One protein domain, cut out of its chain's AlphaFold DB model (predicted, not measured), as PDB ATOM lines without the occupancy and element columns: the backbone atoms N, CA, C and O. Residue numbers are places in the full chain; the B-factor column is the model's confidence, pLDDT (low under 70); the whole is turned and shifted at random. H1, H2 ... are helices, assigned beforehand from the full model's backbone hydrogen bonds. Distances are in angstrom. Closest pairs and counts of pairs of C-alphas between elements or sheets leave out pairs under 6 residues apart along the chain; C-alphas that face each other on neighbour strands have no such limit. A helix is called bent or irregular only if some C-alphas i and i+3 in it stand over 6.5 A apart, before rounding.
ATOM      1  N   GLN A 112      31.589  14.866 -32.894       51.19
ATOM      2  CA  GLN A 112      30.850  15.137 -34.127       51.19
ATOM      3  C   GLN A 112      30.623  13.861 -34.951       51.19
ATOM      4  O   GLN A 112      29.709  13.825 -35.774       51.19
ATOM      5  N   ALA A 113      31.416  12.813 -34.694       50.53
ATOM      6  CA  ALA A 113      31.253  11.488 -35.285       50.53
ATOM      7  C   ALA A 113      30.157  10.651 -34.601       50.53
ATOM      8  O   ALA A 113      29.784   9.601 -35.115       50.53
ATOM      9  N   LEU A 114      29.607  11.095 -33.461       59.00
ATOM     10  CA  LEU A 114      28.466  10.415 -32.853       59.00
ATOM     11  C   LEU A 114      27.210  10.650 -33.714       59.00
ATOM     12  O   LEU A 114      26.829  11.809 -33.908       59.00
ATOM     13  N   PRO A 115      26.488   9.587 -34.125       60.28
ATOM     14  CA  PRO A 115      25.319   9.696 -35.005       60.28
ATOM     15  C   PRO A 115      24.252  10.679 -34.507       60.28
ATOM     16  O   PRO A 115      23.584  11.345 -35.299       60.28
ATOM     17  N   PHE A 116      24.111  10.807 -33.182       65.94
ATOM     18  CA  PHE A 116      23.204  11.770 -32.567       65.94
ATOM     19  C   PHE A 116      23.561  13.220 -32.934       65.94
ATOM     20  O   PHE A 116      22.699  13.948 -33.423       65.94
ATOM     21  N   PHE A 117      24.818  13.635 -32.759       64.31
ATOM     22  CA  PHE A 117      25.234  15.011 -33.042       64.31
ATOM     23  C   PHE A 117      25.272  15.297 -34.543       64.31
ATOM     24  O   PHE A 117      24.896  16.391 -34.955       64.31
ATOM     25  N   SER A 118      25.600  14.307 -35.377       61.66
ATOM     26  CA  SER A 118      25.459  14.442 -36.830       61.66
ATOM     27  C   SER A 118      23.992  14.678 -37.228       61.66
ATOM     28  O   SER A 118      23.704  15.551 -38.044       61.66
ATOM     29  N   SER A 119      23.039  13.970 -36.602       60.97
ATOM     30  CA  SER A 119      21.599  14.176 -36.843       60.97
ATOM     31  C   SER A 119      21.080  15.527 -36.329       60.97
ATOM     32  O   SER A 119      20.212  16.137 -36.954       60.97
ATOM     33  N   LEU A 120      21.655  16.017 -35.228       66.06
ATOM     34  CA  LEU A 120      21.360  17.321 -34.641       66.06
ATOM     35  C   LEU A 120      21.821  18.460 -35.560       66.06
ATOM     36  O   LEU A 120      21.054  19.382 -35.822       66.06
ATOM     37  N   LEU A 121      23.029  18.346 -36.120       61.16
ATOM     38  CA  LEU A 121      23.584  19.300 -37.085       61.16
ATOM     39  C   LEU A 121      22.841  19.281 -38.432       61.16
ATOM     40  O   LEU A 121      22.755  20.309 -39.098       61.16
ATOM     41  N   LEU A 122      22.258  18.141 -38.817       62.38
ATOM     42  CA  LEU A 122      21.400  18.030 -40.003       62.38
ATOM     43  C   LEU A 122      20.000  18.646 -39.809       62.38
ATOM     44  O   LEU A 122      19.255  18.753 -40.787       62.38
ATOM     45  N   GLY A 123      19.626  19.030 -38.580       61.56
ATOM     46  CA  GLY A 123      18.374  19.735 -38.279       61.56
ATOM     47  C   GLY A 123      17.102  18.936 -38.580       61.56
ATOM     48  O   GLY A 123      16.039  19.515 -38.810       61.56
ATOM     49  N   LYS A 124      17.197  17.604 -38.675       66.31
ATOM     50  CA  LYS A 124      16.102  16.757 -39.166       66.31
ATOM     51  C   LYS A 124      15.779  15.628 -38.202       66.31
ATOM     52  O   LYS A 124      16.625  14.796 -37.884       66.31
ATOM     53  N   ILE A 125      14.512  15.550 -37.805       70.19
ATOM     54  CA  ILE A 125      13.955  14.351 -37.195       70.19
ATOM     55  C   ILE A 125      13.746  13.325 -38.325       70.19
ATOM     56  O   ILE A 125      13.156  13.674 -39.352       70.19
ATOM     57  N   PRO A 126      14.212  12.071 -38.182       65.12
ATOM     58  CA  PRO A 126      14.007  11.014 -39.170       65.12
ATOM     59  C   PRO A 126      12.559  10.482 -39.120       65.12
ATOM     60  O   PRO A 126      12.324   9.319 -38.820       65.12
ATOM     61  N   CYS A 127      11.574  11.346 -39.372       67.00
ATOM     62  CA  CYS A 127      10.148  11.015 -39.456       67.00
ATOM     63  C   CYS A 127       9.498  11.746 -40.642       67.00
ATOM     64  O   CYS A 127      10.027  12.760 -41.105       67.00
ATOM     65  N   LYS A 128       8.342  11.267 -41.120       69.31
ATOM     66  CA  LYS A 128       7.568  11.892 -42.208       69.31
ATOM     67  C   LYS A 128       6.556  12.925 -41.694       69.31
ATOM     68  O   LYS A 128       5.684  13.346 -42.451       69.31
ATOM     69  N   LEU A 129       6.681  13.354 -40.436       71.06
ATOM     70  CA  LEU A 129       5.889  14.449 -39.883       71.06
ATOM     71  C   LEU A 129       6.058  15.722 -40.725       71.06
ATOM     72  O   LEU A 129       7.148  16.025 -41.221       71.06
ATOM     73  N   ASP A 130       4.966  16.471 -40.862       72.19
ATOM     74  CA  ASP A 130       4.947  17.727 -41.602       72.19
ATOM     75  C   ASP A 130       5.845  18.770 -40.924       72.19
ATOM     76  O   ASP A 130       5.619  19.169 -39.781       72.19
ATOM     77  N   ARG A 131       6.874  19.213 -41.651       69.44
ATOM     78  CA  ARG A 131       7.869  20.187 -41.180       69.44
ATOM     79  C   ARG A 131       7.334  21.609 -41.108       69.44
ATOM     80  O   ARG A 131       7.969  22.450 -40.490       69.44
ATOM     81  N   SER A 132       6.212  21.898 -41.766       69.31
ATOM     82  CA  SER A 132       5.602  23.229 -41.722       69.31
ATOM     83  C   SER A 132       4.871  23.498 -40.402       69.31
ATOM     84  O   SER A 132       4.500  24.634 -40.109       69.31
ATOM     85  N   ASN A 133       4.673  22.460 -39.585       79.38
ATOM     86  CA  ASN A 133       3.958  22.550 -38.327       79.38
ATOM     87  C   ASN A 133       4.903  22.925 -37.175       79.38
ATOM     88  O   ASN A 133       5.871  22.216 -36.917       79.38
ATOM     89  N   SER A 134       4.555  23.960 -36.407       83.69
ATOM     90  CA  SER A 134       5.264  24.360 -35.173       83.69
ATOM     91  C   SER A 134       5.498  23.221 -34.162       83.69
ATOM     92  O   SER A 134       6.446  23.259 -33.380       83.69
ATOM     93  N   LEU A 135       4.673  22.166 -34.186       83.62
ATOM     94  CA  LEU A 135       4.872  20.963 -33.373       83.62
ATOM     95  C   LEU A 135       6.171  20.221 -33.716       83.62
ATOM     96  O   LEU A 135       6.780  19.624 -32.829       83.62
ATOM     97  N   TYR A 136       6.603  20.260 -34.978       85.38
ATOM     98  CA  TYR A 136       7.864  19.661 -35.409       85.38
ATOM     99  C   TYR A 136       9.049  20.338 -34.716       85.38
ATOM    100  O   TYR A 136       9.925  19.645 -34.198       85.38
ATOM    101  N   ASP A 137       9.036  21.670 -34.626       85.25
ATOM    102  CA  ASP A 137      10.095  22.439 -33.969       85.25
ATOM    103  C   ASP A 137      10.165  22.123 -32.473       85.25
ATOM    104  O   ASP A 137      11.249  21.911 -31.929       85.25
ATOM    105  N   ILE A 138       9.010  21.997 -31.809       89.19
ATOM    106  CA  ILE A 138       8.943  21.605 -30.393       89.19
ATOM    107  C   ILE A 138       9.527  20.200 -30.191       89.19
ATOM    108  O   ILE A 138      10.355  19.995 -29.303       89.19
ATOM    109  N   LEU A 139       9.132  19.227 -31.018       88.25
ATOM    110  CA  LEU A 139       9.654  17.859 -30.943       88.25
ATOM    111  C   LEU A 139      11.158  17.805 -31.222       88.25
ATOM    112  O   LEU A 139      11.880  17.052 -30.564       88.25
ATOM    113  N   PHE A 140      11.634  18.612 -32.170       87.25
ATOM    114  CA  PHE A 140      13.050  18.708 -32.498       87.25
ATOM    115  C   PHE A 140      13.835  19.275 -31.315       87.25
ATOM    116  O   PHE A 140      14.816  18.669 -30.891       87.25
ATOM    117  N   MET A 141      13.358  20.368 -30.715       89.06
ATOM    118  CA  MET A 141      13.969  20.962 -29.525       89.06
ATOM    119  C   MET A 141      14.000  19.988 -28.343       89.06
ATOM    120  O   MET A 141      15.035  19.851 -27.696       89.06
ATOM    121  N   LEU A 142      12.914  19.252 -28.088       90.56
ATOM    122  CA  LEU A 142      12.890  18.231 -27.035       90.56
ATOM    123  C   LEU A 142      13.902  17.111 -27.296       90.56
ATOM    124  O   LEU A 142      14.577  16.670 -26.370       90.56
ATOM    125  N   LYS A 143      14.053  16.684 -28.552       88.06
ATOM    126  CA  LYS A 143      15.047  15.679 -28.946       88.06
ATOM    127  C   LYS A 143      16.481  16.179 -28.768       88.06
ATOM    128  O   LYS A 143      17.344  15.420 -28.332       88.06
ATOM    129  N   VAL A 144      16.733  17.450 -29.079       88.12
ATOM    130  CA  VAL A 144      18.018  18.110 -28.814       88.12
ATOM    131  C   VAL A 144      18.309  18.114 -27.315       88.12
ATOM    132  O   VAL A 144      19.381  17.675 -26.905       88.12
ATOM    133  N   LEU A 145      17.351  18.552 -26.495       90.62
ATOM    134  CA  LEU A 145      17.501  18.618 -25.041       90.62
ATOM    135  C   LEU A 145      17.718  17.235 -24.412       90.62
ATOM    136  O   LEU A 145      18.612  17.085 -23.579       90.62
ATOM    137  N   GLU A 146      16.954  16.219 -24.826       91.50
ATOM    138  CA  GLU A 146      17.125  14.848 -24.329       91.50
ATOM    139  C   GLU A 146      18.513  14.308 -24.663       91.50
ATOM    140  O   GLU A 146      19.184  13.755 -23.790       91.50
ATOM    141  N   GLY A 147      18.996  14.515 -25.888       87.69
ATOM    142  CA  GLY A 147      20.311  14.009 -26.242       87.69
ATOM    143  C   GLY A 147      21.461  14.802 -25.624       87.69
ATOM    144  O   GLY A 147      22.441  14.191 -25.207       87.69
ATOM    145  N   LEU A 148      21.342  16.125 -25.453       88.00
ATOM    146  CA  LEU A 148      22.300  16.897 -24.646       88.00
ATOM    147  C   LEU A 148      22.361  16.368 -23.209       88.00
ATOM    148  O   LEU A 148      23.448  16.203 -22.660       88.00
ATOM    149  N   ASN A 149      21.209  16.030 -22.626       91.25
ATOM    150  CA  ASN A 149      21.141  15.422 -21.303       91.25
ATOM    151  C   ASN A 149      21.792  14.024 -21.278       91.25
ATOM    152  O   ASN A 149      22.594  13.726 -20.391       91.25
ATOM    153  N   ARG A 150      21.526  13.186 -22.288       87.69
ATOM    154  CA  ARG A 150      22.100  11.838 -22.437       87.69
ATOM    155  C   ARG A 150      23.620  11.847 -22.620       87.69
ATOM    156  O   ARG A 150      24.292  10.951 -22.109       87.69
ATOM    157  N   TYR A 151      24.154  12.839 -23.331       86.75
ATOM    158  CA  TYR A 151      25.587  13.035 -23.578       86.75
ATOM    159  C   TYR A 151      26.185  14.155 -22.705       86.75
ATOM    160  O   TYR A 151      27.202  14.748 -23.055       86.75
ATOM    161  N   SER A 152      25.598  14.440 -21.545       89.00
ATOM    162  CA  SER A 152      26.076  15.494 -20.641       89.00
ATOM    163  C   SER A 152      27.464  15.188 -20.068       89.00
ATOM    164  O   SER A 152      28.379  15.994 -20.206       89.00
ATOM    165  N   PHE A 153      27.664  13.985 -19.519       88.56
ATOM    166  CA  PHE A 153      28.969  13.507 -19.022       88.56
ATOM    167  C   PHE A 153      30.074  13.643 -20.054       88.56
ATOM    168  O   PHE A 153      31.186  14.093 -19.798       88.56
ATOM    169  N   HIS A 154      29.691  13.271 -21.250       87.50
ATOM    170  CA  HIS A 154      30.452  13.295 -22.456       87.50
ATOM    171  C   HIS A 154      30.933  14.729 -22.791       87.50
ATOM    172  O   HIS A 154      32.135  15.007 -22.794       87.50
ATOM    173  N   LEU A 155      29.999  15.666 -22.966       86.75
ATOM    174  CA  LEU A 155      30.291  17.073 -23.260       86.75
ATOM    175  C   LEU A 155      31.140  17.740 -22.166       86.75
ATOM    176  O   LEU A 155      32.149  18.368 -22.484       86.75
ATOM    177  N   VAL A 156      30.786  17.539 -20.892       88.69
ATOM    178  CA  VAL A 156      31.510  18.111 -19.741       88.69
ATOM    179  C   VAL A 156      32.939  17.573 -19.659       88.69
ATOM    180  O   VAL A 156      33.878  18.340 -19.460       88.69
ATOM    181  N   SER A 157      33.135  16.267 -19.866       88.12
ATOM    182  CA  SER A 157      34.477  15.669 -19.885       88.12
ATOM    183  C   SER A 157      35.331  16.253 -21.008       88.12
ATOM    184  O   SER A 157      36.528  16.475 -20.842       88.12
ATOM    185  N   ASN A 158      34.733  16.532 -22.169       85.38
ATOM    186  CA  ASN A 158      35.457  17.142 -23.280       85.38
ATOM    187  C   ASN A 158      35.857  18.592 -23.008       85.38
ATOM    188  O   ASN A 158      36.980  18.981 -23.314       85.38
ATOM    189  N   GLU A 159      34.943  19.379 -22.441       87.19
ATOM    190  CA  GLU A 159      35.212  20.762 -22.055       87.19
ATOM    191  C   GLU A 159      36.367  20.829 -21.049       87.19
ATOM    192  O   GLU A 159      37.308  21.598 -21.246       87.19
ATOM    193  N   ARG A 160      36.350  19.963 -20.027       88.56
ATOM    194  CA  ARG A 160      37.428  19.869 -19.032       88.56
ATOM    195  C   ARG A 160      38.756  19.453 -19.647       88.56
ATOM    196  O   ARG A 160      39.762  20.100 -19.381       88.56
ATOM    197  N   ASN A 161      38.761  18.452 -20.528       86.69
ATOM    198  CA  ASN A 161      39.967  18.061 -21.265       86.69
ATOM    199  C   ASN A 161      40.542  19.228 -22.083       86.69
ATOM    200  O   ASN A 161      41.755  19.412 -22.133       86.69
ATOM    201  N   HIS A 162      39.683  20.039 -22.707       85.81
ATOM    202  CA  HIS A 162      40.126  21.212 -23.458       85.81
ATOM    203  C   HIS A 162      40.638  22.333 -22.542       85.81
ATOM    204  O   HIS A 162      41.655  22.952 -22.843       85.81
ATOM    205  N   ALA A 163      39.976  22.571 -21.409       87.38
ATOM    206  CA  ALA A 163      40.422  23.532 -20.404       87.38
ATOM    207  C   ALA A 163      41.781  23.138 -19.798       87.38
ATOM    208  O   ALA A 163      42.649  23.997 -19.647       87.38
ATOM    209  N   PHE A 164      41.992  21.848 -19.525       89.06
ATOM    210  CA  PHE A 164      43.282  21.297 -19.106       89.06
ATOM    211  C   PHE A 164      44.351  21.472 -20.187       89.06
ATOM    212  O   PHE A 164      45.431  21.983 -19.910       89.06
ATOM    213  N   ALA A 165      44.031  21.158 -21.447       85.94
ATOM    214  CA  ALA A 165      44.963  21.345 -22.559       85.94
ATOM    215  C   ALA A 165      45.406  22.811 -22.733       85.94
ATOM    216  O   ALA A 165      46.563  23.063 -23.056       85.94
ATOM    217  N   GLN A 166      44.513  23.769 -22.468       85.94
ATOM    218  CA  GLN A 166      44.806  25.208 -22.474       85.94
ATOM    219  C   GLN A 166      45.540  25.707 -21.213       85.94
ATOM    220  O   GLN A 166      45.819  26.901 -21.111       85.94
ATOM    221  N   GLY A 167      45.801  24.842 -20.226       82.75
ATOM    222  CA  GLY A 167      46.428  25.210 -18.952       82.75
ATOM    223  C   GLY A 167      45.519  25.975 -17.983       82.75
ATOM    224  O   GLY A 167      46.013  26.572 -17.031       82.75
ATOM    225  N   LYS A 168      44.196  25.985 -18.206       85.75
ATOM    226  CA  LYS A 168      43.221  26.569 -17.259       85.75
ATOM    227  C   LYS A 168      42.991  25.672 -16.047       85.75
ATOM    228  O   LYS A 168      42.695  26.174 -14.969       85.75
ATOM    229  N   LEU A 169      43.095  24.359 -16.248       85.75
ATOM    230  CA  LEU A 169      43.129  23.356 -15.186       85.75
ATOM    231  C   LEU A 169      44.564  22.858 -15.057       85.75
ATOM    232  O   LEU A 169      45.243  22.690 -16.071       85.75
ATOM    233  N   THR A 170      45.014  22.658 -13.822       80.62
ATOM    234  CA  THR A 170      46.409  22.286 -13.529       80.62
ATOM    235  C   THR A 170      46.521  20.925 -12.860       80.62
ATOM    236  O   THR A 170      47.512  20.235 -13.090       80.62
ATOM    237  N   ASP A 171      45.503  20.507 -12.106       85.38
ATOM    238  CA  ASP A 171      45.445  19.182 -11.501       85.38
ATOM    239  C   ASP A 171      44.693  18.196 -12.412       85.38
ATOM    240  O   ASP A 171      43.718  18.546 -13.081       85.38
ATOM    241  N   LEU A 172      45.142  16.941 -12.430       84.25
ATOM    242  CA  LEU A 172      44.436  15.842 -13.086       84.25
ATOM    243  C   LEU A 172      43.142  15.495 -12.340       84.25
ATOM    244  O   LEU A 172      42.166  15.091 -12.973       84.25
ATOM    245  N   ASP A 173      43.089  15.714 -11.024       86.12
ATOM    246  CA  ASP A 173      41.887  15.449 -10.229       86.12
ATOM    247  C   ASP A 173      40.713  16.378 -10.629       86.12
ATOM    248  O   ASP A 173      39.542  15.987 -10.545       86.12
ATOM    249  N   ASP A 174      41.012  17.556 -11.196       85.12
ATOM    250  CA  ASP A 174      40.020  18.489 -11.753       85.12
ATOM    251  C   ASP A 174      39.330  17.952 -13.021       85.12
ATOM    252  O   ASP A 174      38.289  18.473 -13.443       85.12
ATOM    253  N   LEU A 175      39.854  16.891 -13.646       84.00
ATOM    254  CA  LEU A 175      39.240  16.281 -14.828       84.00
ATOM    255  C   LEU A 175      37.974  15.492 -14.490       84.00
ATOM    256  O   LEU A 175      37.146  15.285 -15.379       84.00
ATOM    257  N   LYS A 176      37.774  15.094 -13.223       84.06
ATOM    258  CA  LYS A 176      36.623  14.286 -12.797       84.06
ATOM    259  C   LYS A 176      35.301  15.027 -13.048       84.06
ATOM    260  O   LYS A 176      34.980  15.970 -12.318       84.06
ATOM    261  N   PRO A 177      34.491  14.617 -14.037       79.75
ATOM    262  CA  PRO A 177      33.324  15.384 -14.449       79.75
ATOM    263  C   PRO A 177      32.239  15.345 -13.365       79.75
ATOM    264  O   PRO A 177      31.786  14.281 -12.949       79.75
ATOM    265  N   SER A 178      31.788  16.522 -12.931       81.56
ATOM    266  CA  SER A 178      30.566  16.668 -12.136       81.56
ATOM    267  C   SER A 178      29.419  17.002 -13.076       81.56
ATOM    268  O   SER A 178      29.455  18.034 -13.747       81.56
ATOM    269  N   VAL A 179      28.417  16.129 -13.142       82.75
ATOM    270  CA  VAL A 179      27.320  16.229 -14.107       82.75
ATOM    271  C   VAL A 179      25.998  16.151 -13.367       82.75
ATOM    272  O   VAL A 179      25.711  15.156 -12.706       82.75
ATOM    273  N   SER A 180      25.172  17.177 -13.530       83.81
ATOM    274  CA  SER A 180      23.785  17.172 -13.070       83.81
ATOM    275  C   SER A 180      22.887  16.842 -14.258       83.81
ATOM    276  O   SER A 180      22.654  17.694 -15.113       83.81
ATOM    277  N   SER A 181      22.430  15.592 -14.350       87.38
ATOM    278  CA  SER A 181      21.516  15.156 -15.411       87.38
ATOM    279  C   SER A 181      20.062  15.393 -15.003       87.38
ATOM    280  O   SER A 181      19.684  15.174 -13.853       87.38
ATOM    281  N   VAL A 182      19.243  15.828 -15.959       90.50
ATOM    282  CA  VAL A 182      17.789  15.912 -15.800       90.50
ATOM    283  C   VAL A 182      17.216  14.486 -15.789       90.50
ATOM    284  O   VAL A 182      17.555  13.701 -16.683       90.50
ATOM    285  N   PRO A 183      16.351  14.112 -14.828       91.88
ATOM    286  CA  PRO A 183      15.706  12.802 -14.823       91.88
ATOM    287  C   PRO A 183      14.947  12.536 -16.129       91.88
ATOM    288  O   PRO A 183      14.263  13.413 -16.651       91.88
ATOM    289  N   LEU A 184      15.031  11.311 -16.658       87.88
ATOM    290  CA  LEU A 184      14.370  10.951 -17.923       87.88
ATOM    291  C   LEU A 184      12.843  11.107 -17.859       87.88
ATOM    292  O   LEU A 184      12.210  11.348 -18.881       87.88
ATOM    293  N   GLN A 185      12.261  11.002 -16.664       91.75
ATOM    294  CA  GLN A 185      10.832  11.161 -16.407       91.75
ATOM    295  C   GLN A 185      10.321  12.566 -16.747       91.75
ATOM    296  O   GLN A 185       9.177  12.691 -17.168       91.75
TER     297      GLN A 185
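What this domain is: This is residues 112 to 185 of the 502 residues of the protein "HECT domain-containing protein" of Aegilops tauschii subsp. strangulata (UniProt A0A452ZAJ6). Two helices, H2 and the shorter H3, follow each other nearly end to end across a tight link and make a long, open angled line, with the chain folding back at both of its far ends. At one end a loop turns back to the short helix H1, which sits beside H2; at the other end the last stretch, residues 166 to 185, has no named element and runs back past H3 towards H2, on the other side from H1. The printed part has 74 residues with three named helices, in the order H1, H2, H3, and no named strand; the class is all helix. The whole is loose, with a radius of gyration of the C-alphas of 16.2 A, and elongated, its C-alphas spanning 50 by 27 by 17 A.

Where its parts are: Begin with the longest helix, H2, residues 134 to 150. Find C-alpha 134 at (5.264, 24.360, -35.173); from there H2 runs 24.5 A to C-alpha 150 at (22.100, 11.838, -22.437). Next along the chain is H3, residues 152 to 165, which runs 19.9 A to C-alpha 165 at (44.963, 21.345, -22.559). Go back to Pro 115 for H1, residues 115 to 121, which measures 10.0 A from first to last C-alpha. None of the three helices is bent or irregular.

How they stand to each other: Look from H2 first to H1: the two are close but not clearly touching, with 2 pairs of C-alphas within 8 A. Their closest C-alphas, those of Leu 120 and Val 144, are 6.8 A apart. Their lines stand at a steep tilt of 47 degrees, and they run opposite ways. After C-alpha 150, where H2 ends, the single residue Tyr 151 forms the tight link to H3, and H2 and H3 meet only through their link. H1 and H3 are apart, with no C-alpha of the one within 8 A of the other. Check the backbone atoms in H1, H2 and H3, and you will find every O i to N i+4 pair within hydrogen-bond range.

The domain as a whole: The two C-alphas farthest apart are those of Asp 130 and Asp 171, at 50.5 A. The link from H1 to H2, residues 122 to 133, is long. Residues 128 to 135, of which 134 to 135 belong to H2, stand free. The printed part has no cut from residue 112 to residue 185. Read the B-factor column for the model's confidence: the mean pLDDT of the printed part is 80.2, and residues 112 to 124, 126 to 128 and 131 to 132 are under 70.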